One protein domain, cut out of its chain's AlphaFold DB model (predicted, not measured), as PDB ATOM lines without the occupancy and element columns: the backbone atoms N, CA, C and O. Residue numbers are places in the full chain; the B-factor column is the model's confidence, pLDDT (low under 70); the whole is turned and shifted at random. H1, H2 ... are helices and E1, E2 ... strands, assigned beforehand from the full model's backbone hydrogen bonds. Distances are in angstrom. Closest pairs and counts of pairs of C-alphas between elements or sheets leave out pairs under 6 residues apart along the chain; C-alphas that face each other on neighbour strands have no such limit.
ATOM      1  N   GLU A   8      13.028  71.487 141.720       94.25
ATOM      2  CA  GLU A   8      14.415  71.824 141.388       94.25
ATOM      3  C   GLU A   8      15.175  70.556 141.011       94.25
ATOM      4  O   GLU A   8      14.971  69.515 141.637       94.25
ATOM      5  N   VAL A   9      16.074  70.652 140.027       93.50
ATOM      6  CA  VAL A   9      16.922  69.538 139.585       93.50
ATOM      7  C   VAL A   9      18.395  69.869 139.799       93.50
ATOM      8  O   VAL A   9      18.909  70.844 139.248       93.50
ATOM      9  N   THR A  10      19.097  69.021 140.545       91.69
ATOM     10  CA  THR A  10      20.547  69.106 140.765       91.69
ATOM     11  C   THR A  10      21.216  67.852 140.221       91.69
ATOM     12  O   THR A  10      20.832  66.754 140.597       91.69
ATOM     13  N   VAL A  11      22.215  67.997 139.347       88.56
ATOM     14  CA  VAL A  11      23.034  66.860 138.893       88.56
ATOM     15  C   VAL A  11      24.325  66.830 139.696       88.56
ATOM     16  O   VAL A  11      24.982  67.859 139.855       88.56
ATOM     17  N   MET A  12      24.687  65.655 140.194       87.12
ATOM     18  CA  MET A  12      25.884  65.429 140.992       87.12
ATOM     19  C   MET A  12      26.499  64.069 140.665       87.12
ATOM     20  O   MET A  12      25.837  63.193 140.120       87.12
ATOM     21  N   SER A  13      27.776  63.891 140.980       78.81
ATOM     22  CA  SER A  13      28.404  62.571 140.962       78.81
ATOM     23  C   SER A  13      28.012  61.802 142.223       78.81
ATOM     24  O   SER A  13      28.009  62.385 143.311       78.81
ATOM     25  N   ASP A  14      27.725  60.507 142.097       71.12
ATOM     26  CA  ASP A  14      27.643  59.620 143.262       71.12
ATOM     27  C   ASP A  14      28.973  59.642 144.056       71.12
ATOM     28  O   ASP A  14      30.018  60.035 143.537       71.12
ATOM     29  N   ASN A  15      28.954  59.228 145.325       60.69
ATOM     30  CA  ASN A  15      30.105  59.160 146.229       60.69
ATOM     31  C   ASN A  15      31.274  58.319 145.681       60.69
ATOM     32  O   ASN A  15      32.407  58.479 146.135       60.69
ATOM     33  N   SER A  16      31.006  57.426 144.724       58.72
ATOM     34  CA  SER A  16      32.016  56.661 143.985       58.72
ATOM     35  C   SER A  16      32.688  57.455 142.851       58.72
ATOM     36  O   SER A  16      33.730  57.040 142.358       58.72
ATOM     37  N   TYR A  17      32.135  58.607 142.455       53.75
ATOM     38  CA  TYR A  17      32.490  59.396 141.266       53.75
ATOM     39  C   TYR A  17      32.399  58.631 139.935       53.75
ATOM     40  O   TYR A  17      32.863  59.134 138.913       53.75
ATOM     41  N   GLU A  18      31.789  57.444 139.929       61.59
ATOM     42  CA  GLU A  18      31.699  56.598 138.736       61.59
ATOM     43  C   GLU A  18      30.456  56.909 137.894       61.59
ATOM     44  O   GLU A  18      30.501  56.741 136.680       61.59
ATOM     45  N   ASN A  19      29.383  57.427 138.508       70.69
ATOM     46  CA  ASN A  19      28.106  57.676 137.837       70.69
ATOM     47  C   ASN A  19      27.523  59.058 138.180       70.69
ATOM     48  O   ASN A  19      27.603  59.523 139.323       70.69
ATOM     49  N   LEU A  20      26.903  59.707 137.188       83.25
ATOM     50  CA  LEU A  20      26.097  60.912 137.388       83.25
ATOM     51  C   LEU A  20      24.689  60.534 137.864       83.25
ATOM     52  O   LEU A  20      24.040  59.648 137.307       83.25
ATOM     53  N   VAL A  21      24.201  61.262 138.866       88.38
ATOM     54  CA  VAL A  21      22.839  61.155 139.395       88.38
ATOM     55  C   VAL A  21      22.164  62.523 139.399       88.38
ATOM     56  O   VAL A  21      22.809  63.551 139.608       88.38
ATOM     57  N   ALA A  22      20.857  62.551 139.155       91.62
ATOM     58  CA  ALA A  22      20.042  63.751 139.271       91.62
ATOM     59  C   ALA A  22      19.128  63.652 140.489       91.62
ATOM     60  O   ALA A  22      18.308  62.744 140.593       91.62
ATOM     61  N   GLU A  23      19.248  64.619 141.387       92.25
ATOM     62  CA  GLU A  23      18.326  64.838 142.489       92.25
ATOM     63  C   GLU A  23      17.226  65.811 142.052       92.25
ATOM     64  O   GLU A  23      17.503  66.930 141.617       92.25
ATOM     65  N   VAL A  24      15.973  65.397 142.214       94.38
ATOM     66  CA  VAL A  24      14.781  66.229 142.036       94.38
ATOM     67  C   VAL A  24      14.184  66.534 143.404       94.38
ATOM     68  O   VAL A  24      13.858  65.616 144.157       94.38
ATOM     69  N   LYS A  25      13.970  67.816 143.703       92.88
ATOM     70  CA  LYS A  25      13.297  68.294 144.919       92.88
ATOM     71  C   LYS A  25      11.978  68.967 144.565       92.88
ATOM     72  O   LYS A  25      11.983  70.002 143.911       92.88
ATOM     73  N   PHE A  26      10.847  68.430 145.018       91.81
ATOM     74  CA  PHE A  26       9.548  69.092 144.848       91.81
ATOM     75  C   PHE A  26       9.367  70.151 145.943       91.81
ATOM     76  O   PHE A  26       9.180  69.802 147.102       91.81
ATOM     77  N   LYS A  27       9.402  71.448 145.604       87.00
ATOM     78  CA  LYS A  27       9.556  72.534 146.600       87.00
ATOM     79  C   LYS A  27       8.479  72.560 147.689       87.00
ATOM     80  O   LYS A  27       8.753  72.915 148.829       87.00
ATOM     81  N   SER A  28       7.249  72.184 147.348       84.75
ATOM     82  CA  SER A  28       6.108  72.173 148.277       84.75
ATOM     83  C   SER A  28       5.831  70.800 148.897       84.75
ATOM     84  O   SER A  28       4.748  70.588 149.445       84.75
ATOM     85  N   LYS A  29       6.742  69.833 148.746       82.44
ATOM     86  CA  LYS A  29       6.554  68.449 149.189       82.44
ATOM     87  C   LYS A  29       7.805  67.961 149.911       82.44
ATOM     88  O   LYS A  29       8.924  68.258 149.524       82.44
ATOM     89  N   GLU A  30       7.622  67.118 150.914       83.81
ATOM     90  CA  GLU A  30       8.733  66.489 151.641       83.81
ATOM     91  C   GLU A  30       9.189  65.193 150.955       83.81
ATOM     92  O   GLU A  30       9.479  64.184 151.605       83.81
ATOM     93  N   ILE A  31       9.227  65.214 149.622       85.62
ATOM     94  CA  ILE A  31       9.610  64.085 148.777       85.62
ATOM     95  C   ILE A  31      10.524  64.558 147.647       85.62
ATOM     96  O   ILE A  31      10.381  65.673 147.138       85.62
ATOM     97  N   GLY A  32      11.451  63.698 147.255       90.19
ATOM     98  CA  GLY A  32      12.357  63.906 146.139       90.19
ATOM     99  C   GLY A  32      12.562  62.628 145.336       90.19
ATOM    100  O   GLY A  32      12.125  61.543 145.734       90.19
ATOM    101  N   LEU A  33      13.220  62.774 144.189       92.62
ATOM    102  CA  LEU A  33      13.619  61.666 143.323       92.62
ATOM    103  C   LEU A  33      15.131  61.668 143.157       92.62
ATOM    104  O   LEU A  33      15.728  62.732 143.032       92.62
ATOM    105  N   ILE A  34      15.734  60.487 143.117       91.38
ATOM    106  CA  ILE A  34      17.084  60.291 142.594       91.38
ATOM    107  C   ILE A  34      16.950  59.517 141.292       91.38
ATOM    108  O   ILE A  34      16.341  58.448 141.274       91.38
ATOM    109  N   LEU A  35      17.495  60.072 140.216       91.88
ATOM    110  CA  LEU A  35      17.530  59.450 138.903       91.88
ATOM    111  C   LEU A  35      18.974  59.107 138.547       91.88
ATOM    112  O   LEU A  35      19.850  59.963 138.675       91.88
ATOM    113  N   SER A  36      19.222  57.889 138.078       87.81
ATOM    114  CA  SER A  36      20.555  57.446 137.653       87.81
ATOM    115  C   SER A  36      20.499  56.609 136.370       87.81
ATOM    116  O   SER A  36      19.501  55.945 136.082       87.81
ATOM    117  N   GLN A  37      21.570  56.683 135.572       79.44
ATOM    118  CA  GLN A  37      21.728  55.972 134.287       79.44
ATOM    119  C   GLN A  37      22.766  54.838 134.370       79.44
ATOM    120  O   GLN A  37      23.377  54.489 133.367       79.44
ATOM    121  N   GLU A  38      22.965  54.245 135.553       68.00
ATOM    122  CA  GLU A  38      24.108  53.365 135.876       68.00
ATOM    123  C   GLU A  38      24.348  52.213 134.886       68.00
ATOM    124  O   GLU A  38      25.481  51.780 134.701       68.00
ATOM    125  N   ASN A  39      23.291  51.696 134.248       63.75
ATOM    126  CA  ASN A  39      23.366  50.463 133.460       63.75
ATOM    127  C   ASN A  39      23.092  50.638 131.953       63.75
ATOM    128  O   ASN A  39      23.394  49.729 131.178       63.75
ATOM    129  N   SER A  40      22.460  51.738 131.517       66.81
ATOM    130  CA  SER A  40      22.101  51.985 130.107       66.81
ATOM    131  C   SER A  40      21.501  53.379 129.892       66.81
ATOM    132  O   SER A  40      20.636  53.792 130.652       66.81
ATOM    133  N   PHE A  41      21.820  54.040 128.773       69.81
ATOM    134  CA  PHE A  41      21.169  55.292 128.339       69.81
ATOM    135  C   PHE A  41      19.663  55.162 128.037       69.81
ATOM    136  O   PHE A  41      18.935  56.165 127.991       69.81
ATOM    137  N   GLU A  42      19.193  53.938 127.787       76.44
ATOM    138  CA  GLU A  42      17.793  53.636 127.464       76.44
ATOM    139  C   GLU A  42      16.927  53.421 128.711       76.44
ATOM    140  O   GLU A  42      15.699  53.442 128.614       76.44
ATOM    141  N   LYS A  43      17.545  53.206 129.877       82.31
ATOM    142  CA  LYS A  43      16.845  52.953 131.137       82.31
ATOM    143  C   LYS A  43      17.249  53.998 132.163       82.31
ATOM    144  O   LYS A  43      18.407  54.371 132.256       82.31
ATOM    145  N   ILE A  44      16.274  54.465 132.930       85.81
ATOM    146  CA  ILE A  44      16.520  55.359 134.053       85.81
ATOM    147  C   ILE A  44      16.013  54.673 135.312       85.81
ATOM    148  O   ILE A  44      14.852  54.262 135.377       85.81
ATOM    149  N   ASP A  45      16.896  54.521 136.287       88.50
ATOM    150  CA  ASP A  45      16.514  54.069 137.612       88.50
ATOM    151  C   ASP A  45      15.992  55.283 138.381       88.50
ATOM    152  O   ASP A  45      16.639  56.329 138.418       88.50
ATOM    153  N   ILE A  46      14.786  55.172 138.946       90.12
ATOM    154  CA  ILE A  46      14.137  56.252 139.697       90.12
ATOM    155  C   ILE A  46      13.897  55.762 141.118       90.12
ATOM    156  O   ILE A  46      13.057  54.896 141.361       90.12
ATOM    157  N   SER A  47      14.617  56.349 142.064       89.62
ATOM    158  CA  SER A  47      14.411  56.133 143.492       89.62
ATOM    159  C   SER A  47      13.600  57.279 144.076       89.62
ATOM    160  O   SER A  47      13.921  58.444 143.861       89.62
ATOM    161  N   VAL A  48      12.559  56.959 144.840       87.44
ATOM    162  CA  VAL A  48      11.730  57.947 145.542       87.44
ATOM    163  C   VAL A  48      12.155  57.988 147.003       87.44
ATOM    164  O   VAL A  48      12.246  56.942 147.645       87.44
ATOM    165  N   PHE A  49      12.385  59.179 147.546       82.94
ATOM    166  CA  PHE A  49      12.793  59.341 148.939       82.94
ATOM    167  C   PHE A  49      12.049  60.490 149.612       82.94
ATOM    168  O   PHE A  49      11.615  61.436 148.959       82.94
ATOM    169  N   SER A  50      11.889  60.403 150.930       80.12
ATOM    170  CA  SER A  50      11.293  61.465 151.737       80.12
ATOM    171  C   SER A  50      12.355  62.156 152.583       80.12
ATOM    172  O   SER A  50      13.270  61.509 153.088       80.12
ATOM    173  N   PHE A  51      12.198  63.467 152.765       73.06
ATOM    174  CA  PHE A  51      13.032  64.274 153.660       73.06
ATOM    175  C   PHE A  51      12.591  64.183 155.132       73.06
ATOM    176  O   PHE A  51      13.210  64.795 156.002       73.06
ATOM    177  N   LEU A  52      11.531  63.422 155.426       72.06
ATOM    178  CA  LEU A  52      11.030  63.212 156.780       72.06
ATOM    179  C   LEU A  52      12.018  62.383 157.609       72.06
ATOM    180  O   LEU A  52      12.234  61.195 157.360       72.06
ATOM    181  N   SER A  53      12.572  63.007 158.646       58.28
ATOM    182  CA  SER A  53      13.562  62.418 159.555       58.28
ATOM    183  C   SER A  53      13.036  61.248 160.400       58.28
ATOM    184  O   SER A  53      13.833  60.470 160.918       58.28
ATOM    185  N   ASP A  54      11.714  61.075 160.503       62.41
ATOM    186  CA  ASP A  54      11.040  60.005 161.254       62.41
ATOM    187  C   ASP A  54      10.288  58.994 160.360       62.41
ATOM    188  O   ASP A  54       9.528  58.150 160.846       62.41
ATOM    189  N   GLY A  55      10.523  59.032 159.042       59.12
ATOM    190  CA  GLY A  55       9.771  58.254 158.052       59.12
ATOM    191  C   GLY A  55       9.798  56.738 158.271       59.12
ATOM    192  O   GLY A  55       8.807  56.064 157.994       59.12
ATOM    193  N   LYS A  56      10.886  56.187 158.829       61.91
ATOM    194  CA  LYS A  56      11.007  54.743 159.089       61.91
ATOM    195  C   LYS A  56      10.011  54.257 160.144       61.91
ATOM    196  O   LYS A  56       9.372  53.234 159.928       61.91
ATOM    197  N   GLU A  57       9.850  54.975 161.257       63.47
ATOM    198  CA  GLU A  57       8.908  54.576 162.316       63.47
ATOM    199  C   GLU A  57       7.450  54.786 161.891       63.47
ATOM    200  O   GLU A  57       6.595  53.949 162.180       63.47
ATOM    201  N   LYS A  58       7.175  55.849 161.124       59.19
ATOM    202  CA  LYS A  58       5.842  56.114 160.564       59.19
ATOM    203  C   LYS A  58       5.428  55.108 159.487       59.19
ATOM    204  O   LYS A  58       4.253  54.768 159.417       59.19
ATOM    205  N   PHE A  59       6.362  54.590 158.685       59.84
ATOM    206  CA  PHE A  59       6.061  53.613 157.628       59.84
ATOM    207  C   PHE A  59       5.567  52.266 158.172       59.84
ATOM    208  O   PHE A  59       4.694  51.641 157.575       59.84
ATOM    209  N   TYR A  60       6.088  51.819 159.321       63.88
ATOM    210  CA  TYR A  60       5.621  50.585 159.965       63.88
ATOM    211  C   TYR A  60       4.246  50.732 160.627       63.88
ATOM    212  O   TYR A  60       3.609  49.726 160.937       63.88
ATOM    213  N   ASN A  61       3.763  51.964 160.813       63.50
ATOM    214  CA  ASN A  61       2.408  52.226 161.268       63.50
ATOM    215  C   ASN A  61       1.463  52.325 160.059       63.50
ATOM    216  O   ASN A  61       1.129  53.406 159.574       63.50
ATOM    217  N   THR A  62       1.047  51.159 159.556       62.25
ATOM    218  CA  THR A  62       0.248  50.998 158.326       62.25
ATOM    219  C   THR A  62      -1.112  51.697 158.352       62.25
ATOM    220  O   THR A  62      -1.735  51.844 157.305       62.25
ATOM    221  N   GLU A  63      -1.583  52.133 159.522       65.38
ATOM    222  CA  GLU A  63      -2.829  52.894 159.663       65.38
ATOM    223  C   GLU A  63      -2.695  54.350 159.185       65.38
ATOM    224  O   GLU A  63      -3.703  54.977 158.877       65.38
ATOM    225  N   ASN A  64      -1.470  54.884 159.073       60.50
ATOM    226  CA  ASN A  64      -1.209  56.276 158.698       60.50
ATOM    227  C   ASN A  64      -0.045  56.402 157.706       60.50
ATOM    228  O   ASN A  64       0.901  57.150 157.947       60.50
ATOM    229  N   ILE A  65      -0.110  55.692 156.576       65.25
ATOM    230  CA  ILE A  65       0.840  55.912 155.477       65.25
ATOM    231  C   ILE A  65       0.575  57.317 154.903       65.25
ATOM    232  O   ILE A  65      -0.496  57.538 154.329       65.25
ATOM    233  N   PRO A  66       1.502  58.283 155.048       64.06
ATOM    234  CA  PRO A  66       1.289  59.627 154.534       64.06
ATOM    235  C   PRO A  66       1.240  59.589 153.003       64.06
ATOM    236  O   PRO A  66       2.218  59.256 152.335       64.06
ATOM    237  N   GLY A  67       0.078  59.920 152.441       68.44
ATOM    238  CA  GLY A  67      -0.097  60.046 150.999       68.44
ATOM    239  C   GLY A  67       0.466  61.375 150.507       68.44
ATOM    240  O   GLY A  67      -0.004  62.438 150.912       68.44
ATOM    241  N   VAL A  68       1.442  61.330 149.602       76.62
ATOM    242  CA  VAL A  68       1.920  62.526 148.901       76.62
ATOM    243  C   VAL A  68       1.238  62.596 147.541       76.62
ATOM    244  O   VAL A  68       1.441  61.738 146.689       76.62
ATOM    245  N   CYS A  69       0.415  63.624 147.337       82.56
ATOM    246  CA  CYS A  69      -0.212  63.890 146.045       82.56
ATOM    247  C   CYS A  69       0.642  64.881 145.243       82.56
ATOM    248  O   CYS A  69       0.945  65.978 145.734       82.56
ATOM    249  N   ILE A  70       1.015  64.491 144.024       86.75
ATOM    250  CA  ILE A  70       1.731  65.305 143.036       86.75
ATOM    251  C   ILE A  70       0.932  65.243 141.736       86.75
ATOM    252  O   ILE A  70       0.447  64.179 141.353       86.75
ATOM    253  N   GLU A  71       0.784  66.384 141.067       91.06
ATOM    254  CA  GLU A  71       0.187  66.429 139.735       91.06
ATOM    255  C   GLU A  71       1.041  65.623 138.752       91.06
ATOM    256  O   GLU A  71       2.264  65.770 138.714       91.06
ATOM    257  N   LEU A  72       0.398  64.773 137.949       92.19
ATOM    258  CA  LEU A  72       1.097  63.874 137.030       92.19
ATOM    259  C   LEU A  72       2.015  64.639 136.067       92.19
ATOM    260  O   LEU A  72       3.158  64.242 135.874       92.19
ATOM    261  N   ASP A  73       1.544  65.762 135.525       94.69
ATOM    262  CA  ASP A  73       2.312  66.573 134.576       94.69
ATOM    263  C   ASP A  73       3.568  67.169 135.220       94.69
ATOM    264  O   ASP A  73       4.632  67.194 134.606       94.69
ATOM    265  N   VAL A  74       3.477  67.582 136.488       92.69
ATOM    266  CA  VAL A  74       4.623  68.080 137.261       92.69
ATOM    267  C   VAL A  74       5.619  66.953 137.524       92.69
ATOM    268  O   VAL A  74       6.824  67.152 137.389       92.69
ATOM    269  N   PHE A  75       5.126  65.765 137.876       92.62
ATOM    270  CA  PHE A  75       5.969  64.597 138.118       92.62
ATOM    271  C   PHE A  75       6.735  64.172 136.857       92.62
ATOM    272  O   PHE A  75       7.943  63.952 136.910       92.62
ATOM    273  N   LEU A  76       6.048  64.107 135.713       94.44
ATOM    274  CA  LEU A  76       6.652  63.750 134.430       94.44
ATOM    275  C   LEU A  76       7.625  64.824 133.932       94.44
ATOM    276  O   LEU A  76       8.704  64.471 133.459       94.44
ATOM    277  N   ALA A  77       7.288  66.108 134.079       95.12
ATOM    278  CA  ALA A  77       8.183  67.206 133.718       95.12
ATOM    279  C   ALA A  77       9.489  67.168 134.525       95.12
ATOM    280  O   ALA A  77      10.566  67.353 133.965       95.12
ATOM    281  N   ALA A  78       9.407  66.858 135.822       94.69
ATOM    282  CA  ALA A  78      10.584  66.757 136.676       94.69
ATOM    283  C   ALA A  78      11.514  65.602 136.274       94.69
ATOM    284  O   ALA A  78      12.737  65.752 136.285       94.69
ATOM    285  N   ILE A  79      10.938  64.459 135.885       94.00
ATOM    286  CA  ILE A  79      11.697  63.312 135.373       94.00
ATOM    287  C   ILE A  79      12.355  63.653 134.035       94.00
ATOM    288  O   ILE A  79      13.544  63.387 133.865       94.00
ATOM    289  N   ASP A  80      11.607  64.239 133.098       93.69
ATOM    290  CA  ASP A  80      12.133  64.600 131.778       93.69
ATOM    291  C   ASP A  80      13.307  65.581 131.901       93.69
ATOM    292  O   ASP A  80      14.377  65.342 131.340       93.69
ATOM    293  N   GLU A  81      13.166  66.622 132.724       94.56
ATOM    294  CA  GLU A  81      14.238  67.589 132.954       94.56
ATOM    295  C   GLU A  81      15.485  66.943 133.577       94.56
ATOM    296  O   GLU A  81      16.610  67.191 133.131       94.56
ATOM    297  N   ALA A  82      15.311  66.071 134.574       92.75
ATOM    298  CA  ALA A  82      16.413  65.337 135.185       92.75
ATOM    299  C   ALA A  82      17.146  64.433 134.186       92.75
ATOM    300  O   ALA A  82      18.378  64.451 134.123       92.75
ATOM    301  N   VAL A  83      16.407  63.699 133.351       90.75
ATOM    302  CA  VAL A  83      16.982  62.844 132.303       90.75
ATOM    303  C   VAL A  83      17.732  63.675 131.260       90.75
ATOM    304  O   VAL A  83      18.828  63.289 130.848       90.75
ATOM    305  N   GLN A  84      17.184  64.817 130.842       90.12
ATOM    306  CA  GLN A  84      17.848  65.716 129.895       90.12
ATOM    307  C   GLN A  84      19.157  66.267 130.466       90.12
ATOM    308  O   GLN A  84      20.186  66.211 129.789       90.12
ATOM    309  N   ARG A  85      19.151  66.748 131.716       89.88
ATOM    310  CA  ARG A  85      20.359  67.282 132.366       89.88
ATOM    311  C   ARG A  85      21.436  66.213 132.555       89.88
ATOM    312  O   ARG A  85      22.603  66.509 132.310       89.88
ATOM    313  N   LEU A  86      21.058  64.985 132.920       87.50
ATOM    314  CA  LEU A  86      21.988  63.850 132.991       87.50
ATOM    315  C   LEU A  86      22.656  63.594 131.640       87.50
ATOM    316  O   LEU A  86      23.878  63.611 131.542       87.50
ATOM    317  N   ARG A  87      21.857  63.457 130.576       84.12
ATOM    318  CA  ARG A  87      22.365  63.167 129.227       84.12
ATOM    319  C   ARG A  87      23.281  64.252 128.674       84.12
ATOM    320  O   ARG A  87      24.201  63.932 127.936       84.12
ATOM    321  N   LEU A  88      23.032  65.522 128.995       79.88
ATOM    322  CA  LEU A  88      23.883  66.632 128.551       79.88
ATOM    323  C   LEU A  88      25.279  66.595 129.182       79.88
ATOM    324  O   LEU A  88      26.239  67.049 128.561       79.88
ATOM    325  N   LEU A  89      25.381  66.090 130.410       75.00
ATOM    326  CA  LEU A  89      26.631  66.037 131.168       75.00
ATOM    327  C   LEU A  89      27.389  64.717 130.976       75.00
ATOM    328  O   LEU A  89      28.596  64.692 131.192       75.00
ATOM    329  N   ASP A  90      26.708  63.666 130.517       64.12
ATOM    330  CA  ASP A  90      27.271  62.331 130.284       64.12
ATOM    331  C   ASP A  90      27.867  62.140 128.869       64.12
ATOM    332  O   ASP A  90      28.161  61.029 128.434       64.12
ATOM    333  N   ILE A  91      28.049  63.225 128.103       57.19
ATOM    334  CA  ILE A  91      28.716  63.175 126.793       57.19
ATOM    335  C   ILE A  91      30.238  63.243 127.015       57.19
ATOM    336  O   ILE A  91      30.733  64.298 127.428       57.19
TER     337      ILE A  91
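Overview. This is residues 8 to 91 of the 93 residues of an uncharacterized protein of Mesorhizobium sp. NFR06 (UniProt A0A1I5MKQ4). A strongly twisted sheet of four strands has the long helix H2 packed along one face, making two layers; past one end of the sheet lies short H1, and residues 59 to 64 stick out. The sheet E1 E2 E3 E4 is a meander, each strand the antiparallel neighbour of the one before. The 84 printed residues, with H1 and H2 after the strands, are mixed in class and only just loose, close to compact: radius of gyration of the C-alphas 14.3 A, spans 46 by 30 by 21 A.

Along the chain. E1, residues 8 to 13, begins at C-alpha 8 (14.415, 71.824, 141.388). E2 is residues 20 to 26, 19.9 A long; E3, 31 to 36; E4, 45 to 50; H1, 55 to 59. H2, residues 72 to 89, spans 26.3 A, ending at C-alpha 89 (26.631, 66.037, 131.168).

Arrangement. Hairpins E1 and E2, E2 and E3, E3 and E4 have within hydrogen-bond range N 10 and O 23, N 24 and O 33, N 34 and O 47, each 2.8 A. H2 is on the sheet, height 8.5 A, over E2; the closest C-alphas, Ala 22 and Ala 82, are 5.7 A apart. H1 is not on it. Every O i to N i+4 pair in H1 and H2 is within range.

Size, cuts and confidence. The printed part has no cut; H1 to H2 is a long link. Residues 15 to 18, 38 to 41, 53 to 67 and 90 to 91 are under 70 in pLDDT.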